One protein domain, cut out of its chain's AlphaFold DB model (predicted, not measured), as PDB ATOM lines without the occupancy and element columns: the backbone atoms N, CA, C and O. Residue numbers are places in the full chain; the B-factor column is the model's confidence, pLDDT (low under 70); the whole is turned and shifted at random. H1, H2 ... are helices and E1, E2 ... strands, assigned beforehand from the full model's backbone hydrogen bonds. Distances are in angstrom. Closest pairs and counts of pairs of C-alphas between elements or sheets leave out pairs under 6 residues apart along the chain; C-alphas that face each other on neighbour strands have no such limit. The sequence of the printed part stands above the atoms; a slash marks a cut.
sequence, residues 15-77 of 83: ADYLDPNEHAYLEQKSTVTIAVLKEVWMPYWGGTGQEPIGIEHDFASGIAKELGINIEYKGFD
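What this domain is: This is residues 15 to 77 of the 83 residues of an uncharacterized protein of Vibrio cholerae (UniProt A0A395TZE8). Two long parallel strands, E1 and E4, make a narrow two-stranded ribbon, and the helix H2 lies lengthwise over one face of it. The short hairpin E2 and E3 sits at one end of this body and the small helix H1 at the other, which gives a stretched outline, only just a rod, of 37 by 19 by 16 A. The printed part has 63 residues, with two named helices and four named strands in the order H1, E1, E2, E3, H2, E4; E1 and E4 form a parallel sheet, E2 and E3 an antiparallel one. The class is mixed, helices and strands, and the whole is only just loose, close to compact, with a radius of gyration of the C-alphas of 13.0 A.

How they stand to each other: Start at H1, residues 20 to 28, and go on over a tight link to E1, residues 31 to 37. Beside E1 look for E4, residues 70 to 76: the two are parallel neighbours at 28 degrees, with N 34 and O 72 at 2.8 A and N 74 and O 34 at 2.9 A, both within hydrogen-bond range. Further along, E2, residues 46 to 48, and E3, residues 51 to 53, form a hairpin, antiparallel at 173 degrees, with N 46 and O 53 at 2.9 A. H2, residues 55 to 67, comes closest to E4 at the C-alphas of Ala 64 and Asn 70, 6.1 A apart. H2 and E1 are near each other, with 6 pairs of C-alphas within 10 A. H1 and H2 are close but not clearly touching; their closest C-alphas are those of Leu 26 and Leu 67, 8.0 A apart. Their lines stand about perpendicular, at 80 degrees. H1 is apart from E2, E3 and E4. In H1 and H2 every O i to N i+4 pair is within hydrogen-bond range.

Where its parts are: Find C-alpha 20 at (180.431, 229.588, 200.107); from there H1 runs 12.7 A to C-alpha 28. E1 covers 19.3 A from C-alpha 31 to C-alpha 37. E2 and E3 are short, three residues each. Find C-alpha 55 at (190.826, 202.805, 195.094), where H2 begins its 18.5 A. E4 is 19.6 A long and ends at C-alpha 76, (181.729, 203.920, 179.010).

The domain as a whole: Look at Pro 20 and Glu 39 for the two C-alphas farthest apart, 37.5 A. The printed part runs from 15 to 77 with no cut, and no link is long. The mean pLDDT of the printed part is 89.4; the model is under 70 at residues 48 to 49.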
ATOM      1  N   ALA A  15     184.848 219.272 202.860       82.81
ATOM      2  CA  ALA A  15     184.005 220.452 203.020       82.81
ATOM      3  C   ALA A  15     184.797 221.726 203.367       82.81
ATOM      4  O   ALA A  15     184.398 222.805 202.953       82.81
ATOM      5  N   ASP A  16     185.928 221.616 204.074       86.38
ATOM      6  CA  ASP A  16     186.723 222.774 204.503       86.38
ATOM      7  C   ASP A  16     187.467 223.453 203.335       86.38
ATOM      8  O   ASP A  16     187.992 224.554 203.496       86.38
ATOM      9  N   TYR A  17     187.530 222.803 202.166       86.94
ATOM     10  CA  TYR A  17     188.152 223.344 200.955       86.94
ATOM     11  C   TYR A  17     187.186 224.111 200.048       86.94
ATOM     12  O   TYR A  17     187.645 224.706 199.075       86.94
ATOM     13  N   LEU A  18     185.883 224.084 200.337       89.94
ATOM     14  CA  LEU A  18     184.866 224.703 199.493       89.94
ATOM     15  C   LEU A  18     184.625 226.163 199.883       89.94
ATOM     16  O   LEU A  18     184.534 226.510 201.063       89.94
ATOM     17  N   ASP A  19     184.461 227.025 198.886       93.62
ATOM     18  CA  ASP A  19     183.974 228.381 199.107       93.62
ATOM     19  C   ASP A  19     182.439 228.409 199.307       93.62
ATOM     20  O   ASP A  19     181.735 227.438 199.003       93.62
ATOM     21  N   PRO A  20     181.867 229.508 199.835       92.19
ATOM     22  CA  PRO A  20     180.431 229.588 200.107       92.19
ATOM     23  C   PRO A  20     179.520 229.315 198.897       92.19
ATOM     24  O   PRO A  20     178.431 228.764 199.064       92.19
ATOM     25  N   ASN A  21     179.934 229.685 197.683       93.75
ATOM     26  CA  ASN A  21     179.170 229.418 196.463       93.75
ATOM     27  C   ASN A  21     179.229 227.939 196.077       93.75
ATOM     28  O   ASN A  21     178.233 227.394 195.604       93.75
ATOM     29  N   GLU A  22     180.371 227.285 196.288       92.00
ATOM     30  CA  GLU A  22     180.539 225.852 196.038       92.00
ATOM     31  C   GLU A  22     179.711 225.025 197.027       92.00
ATOM     32  O   GLU A  22     179.023 224.087 196.618       92.00
ATOM     33  N   HIS A  23     179.668 225.431 198.300       89.81
ATOM     34  CA  HIS A  23     178.742 224.866 199.281       89.81
ATOM     35  C   HIS A  23     177.284 224.993 198.830       89.81
ATOM     36  O   HIS A  23     176.576 223.989 198.743       89.81
ATOM     37  N   ALA A  24     176.847 226.206 198.476       91.12
ATOM     38  CA  ALA A  24     175.479 226.452 198.024       91.12
ATOM     39  C   ALA A  24     175.131 225.667 196.745       91.12
ATOM     40  O   ALA A  24     173.990 225.239 196.558       91.12
ATOM     41  N   TYR A  25     176.109 225.452 195.861       90.56
ATOM     42  CA  TYR A  25     175.936 224.634 194.666       90.56
ATOM     43  C   TYR A  25     175.682 223.162 195.011       90.56
ATOM     44  O   TYR A  25     174.754 222.562 194.463       90.56
ATOM     45  N   LEU A  26     176.465 222.582 195.926       89.56
ATOM     46  CA  LEU A  26     176.308 221.181 196.331       89.56
ATOM     47  C   LEU A  26     175.019 220.934 197.126       89.56
ATOM     48  O   LEU A  26     174.409 219.879 196.961       89.56
ATOM     49  N   GLU A  27     174.542 221.914 197.901       86.75
ATOM     50  CA  GLU A  27     173.226 221.845 198.560       86.75
ATOM     51  C   GLU A  27     172.073 221.707 197.551       86.75
ATOM     52  O   GLU A  27     171.074 221.042 197.827       86.75
ATOM     53  N   GLN A  28     172.207 222.308 196.364       86.62
ATOM     54  CA  GLN A  28     171.199 222.246 195.299       86.62
ATOM     55  C   GLN A  28     171.396 221.056 194.353       86.62
ATOM     56  O   GLN A  28     170.427 220.550 193.784       86.62
ATOM     57  N   LYS A  29     172.641 220.614 194.158       79.44
ATOM     58  CA  LYS A  29     173.004 219.489 193.291       79.44
ATOM     59  C   LYS A  29     173.722 218.415 194.086       79.44
ATOM     60  O   LYS A  29     174.935 218.248 194.015       79.44
ATOM     61  N   SER A  30     172.915 217.628 194.777       84.06
ATOM     62  CA  SER A  30     173.392 216.577 195.660       84.06
ATOM     63  C   SER A  30     173.817 215.299 194.941       84.06
ATOM     64  O   SER A  30     174.089 214.326 195.620       84.06
ATOM     65  N   THR A  31     173.837 215.228 193.605       93.00
ATOM     66  CA  THR A  31     174.272 214.016 192.882       93.00
ATOM     67  C   THR A  31     175.323 214.356 191.838       93.00
ATOM     68  O   THR A  31     175.089 215.185 190.957       93.00
ATOM     69  N   VAL A  32     176.476 213.696 191.932       90.44
ATOM     70  CA  VAL A  32     177.593 213.817 190.993       90.44
ATOM     71  C   VAL A  32     177.694 212.540 190.169       90.44
ATOM     72  O   VAL A  32     177.839 211.446 190.711       90.44
ATOM     73  N   THR A  33     177.651 212.679 188.846       91.94
ATOM     74  CA  THR A  33     177.880 211.560 187.929       91.94
ATOM     75  C   THR A  33     179.374 211.427 187.633       91.94
ATOM     76  O   THR A  33     179.993 212.371 187.143       91.94
ATOM     77  N   ILE A  34     179.946 210.251 187.883       91.12
ATOM     78  CA  ILE A  34     181.344 209.914 187.599       91.12
ATOM     79  C   ILE A  34     181.379 208.983 186.389       91.12
ATOM     80  O   ILE A  34     180.768 207.912 186.388       91.12
ATOM     81  N   ALA A  35     182.089 209.395 185.341       90.56
ATOM     82  CA  ALA A  35     182.339 208.553 184.182       90.56
ATOM     83  C   ALA A  35     183.427 207.524 184.508       90.56
ATOM     84  O   ALA A  35     184.487 207.886 185.011       90.56
ATOM     85  N   VAL A  36     183.168 206.256 184.201       89.44
ATOM     86  CA  VAL A  36     184.089 205.138 184.452       89.44
ATOM     87  C   VAL A  36     184.158 204.238 183.233       89.44
ATOM     88  O   VAL A  36     183.188 204.129 182.481       89.44
ATOM     89  N   LEU A  37     185.287 203.569 183.028       88.06
ATOM     90  CA  LEU A  37     185.363 202.524 182.015       88.06
ATOM     91  C   LEU A  37     184.632 201.274 182.513       88.06
ATOM     92  O   LEU A  37     184.681 200.937 183.694       88.06
ATOM     93  N   LYS A  38     183.924 200.585 181.613       87.75
ATOM     94  CA  LYS A  38     183.248 199.323 181.964       87.75
ATOM     95  C   LYS A  38     184.234 198.191 182.245       87.75
ATOM     96  O   LYS A  38     183.872 197.229 182.916       87.75
ATOM     97  N   GLU A  39     185.445 198.280 181.703       88.88
ATOM     98  CA  GLU A  39     186.493 197.299 181.955       88.88
ATOM     99  C   GLU A  39     186.958 197.372 183.414       88.88
ATOM    100  O   GLU A  39     187.242 198.445 183.947       88.88
ATOM    101  N   VAL A  40     187.028 196.209 184.062       90.00
ATOM    102  CA  VAL A  40     187.542 196.090 185.427       90.00
ATOM    103  C   VAL A  40     189.057 196.259 185.397       90.00
ATOM    104  O   VAL A  40     189.760 195.481 184.754       90.00
ATOM    105  N   TRP A  41     189.559 197.223 186.160       89.38
ATOM    106  CA  TRP A  41     190.979 197.515 186.290       89.38
ATOM    107  C   TRP A  41     191.388 197.560 187.763       89.38
ATOM    108  O   TRP A  41     191.614 198.614 188.359       89.38
ATOM    109  N   MET A  42     191.478 196.382 188.382       91.94
ATOM    110  CA  MET A  42     191.907 196.279 189.777       91.94
ATOM    111  C   MET A  42     193.402 196.618 189.931       91.94
ATOM    112  O   MET A  42     194.204 196.242 189.073       91.94
ATOM    113  N   PRO A  43     193.805 197.280 191.035       93.56
ATOM    114  CA  PRO A  43     192.995 197.619 192.212       93.56
ATOM    115  C   PRO A  43     192.259 198.970 192.125       93.56
ATOM    116  O   PRO A  43     191.679 199.403 193.119       93.56
ATOM    117  N   TYR A  44     192.307 199.659 190.984       91.19
ATOM    118  CA  TYR A  44     191.812 201.030 190.840       91.19
ATOM    119  C   TYR A  44     190.290 201.099 190.717       91.19
ATOM    120  O   TYR A  44     189.659 201.862 191.445       91.19
ATOM    121  N   TRP A  45     189.714 200.254 189.862       92.06
ATOM    122  CA  TRP A  45     188.291 200.256 189.544       92.06
ATOM    123  C   TRP A  45     187.764 198.841 189.287       92.06
ATOM    124  O   TRP A  45     188.400 198.035 188.603       92.06
ATOM    125  N   GLY A  46     186.577 198.534 189.801       90.38
ATOM    126  CA  GLY A  46     185.914 197.259 189.575       90.38
ATOM    127  C   GLY A  46     184.585 197.141 190.310       90.38
ATOM    128  O   GLY A  46     184.007 198.129 190.755       90.38
ATOM    129  N   GLY A  47     184.113 195.902 190.450       81.50
ATOM    130  CA  GLY A  47     182.828 195.594 191.076       81.50
ATOM    131  C   GLY A  47     181.709 195.394 190.060       81.50
ATOM    132  O   GLY A  47     181.899 195.537 188.852       81.50
ATOM    133  N   THR A  48     180.535 194.997 190.544       66.25
ATOM    134  CA  THR A  48     179.325 194.938 189.708       66.25
ATOM    135  C   THR A  48     178.550 196.235 189.895       66.25
ATOM    136  O   THR A  48     178.739 196.901 190.901       66.25
ATOM    137  N   GLY A  49     177.696 196.638 188.949       65.56
ATOM    138  CA  GLY A  49     177.123 197.995 188.934       65.56
ATOM    139  C   GLY A  49     176.473 198.486 190.243       65.56
ATOM    140  O   GLY A  49     176.422 199.691 190.460       65.56
ATOM    141  N   GLN A  50     176.010 197.586 191.120       70.81
ATOM    142  CA  GLN A  50     175.437 197.932 192.430       70.81
ATOM    143  C   GLN A  50     176.451 197.937 193.590       70.81
ATOM    144  O   GLN A  50     176.158 198.489 194.645       70.81
ATOM    145  N   GLU A  51     177.635 197.362 193.395       86.06
ATOM    146  CA  GLU A  51     178.719 197.259 194.376       86.06
ATOM    147  C   GLU A  51     180.062 197.609 193.706       86.06
ATOM    148  O   GLU A  51     180.870 196.714 193.429       86.06
ATOM    149  N   PRO A  52     180.287 198.894 193.366       91.44
ATOM    150  CA  PRO A  52     181.583 199.362 192.883       91.44
ATOM    151  C   PRO A  52     182.652 199.182 193.967       91.44
ATOM    152  O   PRO A  52     182.391 199.372 195.152       91.44
ATOM    153  N   ILE A  53     183.863 198.814 193.557       94.38
ATOM    154  CA  ILE A  53     185.022 198.626 194.437       94.38
ATOM    155  C   ILE A  53     186.285 199.190 193.785       94.38
ATOM    156  O   ILE A  53     186.344 199.390 192.572       94.38
ATOM    157  N   GLY A  54     187.323 199.383 194.596       94.44
ATOM    158  CA  GLY A  54     188.636 199.833 194.144       94.44
ATOM    159  C   GLY A  54     188.993 201.207 194.692       94.44
ATOM    160  O   GLY A  54     188.163 201.913 195.261       94.44
ATOM    161  N   ILE A  55     190.255 201.584 194.514       95.25
ATOM    162  CA  ILE A  55     190.826 202.805 195.094       95.25
ATOM    163  C   ILE A  55     190.066 204.058 194.636       95.25
ATOM    164  O   ILE A  55     189.835 204.962 195.439       95.25
ATOM    165  N   GLU A  56     189.654 204.120 193.369       93.75
ATOM    166  CA  GLU A  56     188.915 205.270 192.833       93.75
ATOM    167  C   GLU A  56     187.505 205.364 193.431       93.75
ATOM    168  O   GLU A  56     187.024 206.464 193.715       93.75
ATOM    169  N   HIS A  57     186.861 204.217 193.685       94.62
ATOM    170  CA  HIS A  57     185.579 204.176 194.382       94.62
ATOM    171  C   HIS A  57     185.709 204.623 195.840       94.62
ATOM    172  O   HIS A  57     184.942 205.476 196.289       94.62
ATOM    173  N   ASP A  58     186.690 204.090 196.569       95.19
ATOM    174  CA  ASP A  58     186.923 204.426 197.976       95.19
ATOM    175  C   ASP A  58     187.230 205.920 198.144       95.19
ATOM    176  O   ASP A  58     186.712 206.580 199.047       95.19
ATOM    177  N   PHE A  59     188.018 206.482 197.225       93.38
ATOM    178  CA  PHE A  59     188.329 207.905 197.210       93.38
ATOM    179  C   PHE A  59     187.082 208.764 196.956       93.38
ATOM    180  O   PHE A  59     186.781 209.672 197.735       93.38
ATOM    181  N   ALA A  60     186.324 208.462 195.899       93.69
ATOM    182  CA  ALA A  60     185.133 209.228 195.541       93.69
ATOM    183  C   ALA A  60     184.025 209.119 196.601       93.69
ATOM    184  O   ALA A  60     183.409 210.125 196.954       93.69
ATOM    185  N   SER A  61     183.781 207.919 197.134       93.56
ATOM    186  CA  SER A  61     182.755 207.676 198.155       93.56
ATOM    187  C   SER A  61     183.102 208.317 199.500       93.56
ATOM    188  O   SER A  61     182.205 208.813 200.183       93.56
ATOM    189  N   GLY A  62     184.390 208.385 199.859       92.94
ATOM    190  CA  GLY A  62     184.864 209.112 201.035       92.94
ATOM    191  C   GLY A  62     184.528 210.601 200.955       92.94
ATOM    192  O   GLY A  62     183.875 211.134 201.853       92.94
ATOM    193  N   ILE A  63     184.880 211.247 199.839       91.50
ATOM    194  CA  ILE A  63     184.560 212.663 199.596       91.50
ATOM    195  C   ILE A  63     183.044 212.873 199.571       91.50
ATOM    196  O   ILE A  63     182.535 213.783 200.221       91.50
ATOM    197  N   ALA A  64     182.309 212.010 198.865       92.62
ATOM    198  CA  ALA A  64     180.860 212.116 198.755       92.62
ATOM    199  C   ALA A  64     180.173 212.060 200.127       92.62
ATOM    200  O   ALA A  64     179.306 212.880 200.430       92.62
ATOM    201  N   LYS A  65     180.626 211.146 200.993       91.62
ATOM    202  CA  LYS A  65     180.156 211.023 202.375       91.62
ATOM    203  C   LYS A  65     180.459 212.270 203.201       91.62
ATOM    204  O   LYS A  65     179.602 212.695 203.972       91.62
ATOM    205  N   GLU A  66     181.653 212.841 203.071       90.44
ATOM    206  CA  GLU A  66     182.023 214.063 203.793       90.44
ATOM    207  C   GLU A  66     181.213 215.280 203.343       90.44
ATOM    208  O   GLU A  66     180.857 216.115 204.173       90.44
ATOM    209  N   LEU A  67     180.893 215.357 202.052       90.06
ATOM    210  CA  LEU A  67     180.132 216.454 201.455       90.06
ATOM    211  C   LEU A  67     178.609 216.260 201.521       90.06
ATOM    212  O   LEU A  67     177.870 217.178 201.176       90.06
ATOM    213  N   GLY A  68     178.122 215.092 201.950       90.38
ATOM    214  CA  GLY A  68     176.686 214.791 201.985       90.38
ATOM    215  C   GLY A  68     176.042 214.704 200.595       90.38
ATOM    216  O   GLY A  68     174.856 214.999 200.452       90.38
ATOM    217  N   ILE A  69     176.815 214.310 199.582       92.38
ATOM    218  CA  ILE A  69     176.358 214.144 198.196       92.38
ATOM    219  C   ILE A  69     176.307 212.662 197.805       92.38
ATOM    220  O   ILE A  69     176.965 211.805 198.391       92.38
ATOM    221  N   ASN A  70     175.533 212.368 196.772       93.12
ATOM    222  CA  ASN A  70     175.417 211.077 196.120       93.12
ATOM    223  C   ASN A  70     176.364 211.006 194.923       93.12
ATOM    224  O   ASN A  70     176.612 212.002 194.238       93.12
ATOM    225  N   ILE A  71     176.830 209.799 194.630       92.31
ATOM    226  CA  ILE A  71     177.609 209.489 193.434       92.31
ATOM    227  C   ILE A  71     176.837 208.512 192.556       92.31
ATOM    228  O   ILE A  71     176.248 207.550 193.046       92.31
ATOM    229  N   GLU A  72     176.854 208.754 191.251       92.75
ATOM    230  CA  GLU A  72     176.319 207.846 190.239       92.75
ATOM    231  C   GLU A  72     177.429 207.498 189.249       92.75
ATOM    232  O   GLU A  72     178.037 208.385 188.656       92.75
ATOM    233  N   TYR A  73     177.690 206.211 189.041       91.38
ATOM    234  CA  TYR A  73     178.684 205.774 188.067       91.38
ATOM    235  C   TYR A  73     178.051 205.540 186.703       91.38
ATOM    236  O   TYR A  73     177.122 204.744 186.558       91.38
ATOM    237  N   LYS A  74     178.600 206.189 185.677       90.62
ATOM    238  CA  LYS A  74     178.199 206.001 184.285       90.62
ATOM    239  C   LYS A  74     179.317 205.310 183.514       90.62
ATOM    240  O   LYS A  74     180.373 205.894 183.292       90.62
ATOM    241  N   GLY A  75     179.068 204.064 183.114       88.38
ATOM    242  CA  GLY A  75     180.030 203.233 182.394       88.38
ATOM    243  C   GLY A  75     180.149 203.581 180.906       88.38
ATOM    244  O   GLY A  75     179.139 203.649 180.203       88.38
ATOM    245  N   PHE A  76     181.377 203.705 180.414       88.94
ATOM    246  CA  PHE A  76     181.729 203.920 179.010       88.94
ATOM    247  C   PHE A  76     182.638 202.792 178.506       88.94
ATOM    248  O   PHE A  76     183.418 202.221 179.265       88.94
ATOM    249  N   ASP A  77     182.506 202.438 177.227       87.19
ATOM    250  CA  ASP A  77     183.286 201.349 176.619       87.19
ATOM    251  C   ASP A  77     184.716 201.783 176.269       87.19
ATOM    252  O   ASP A  77     185.643 200.981 176.319       87.19
TER     253      ASP A  77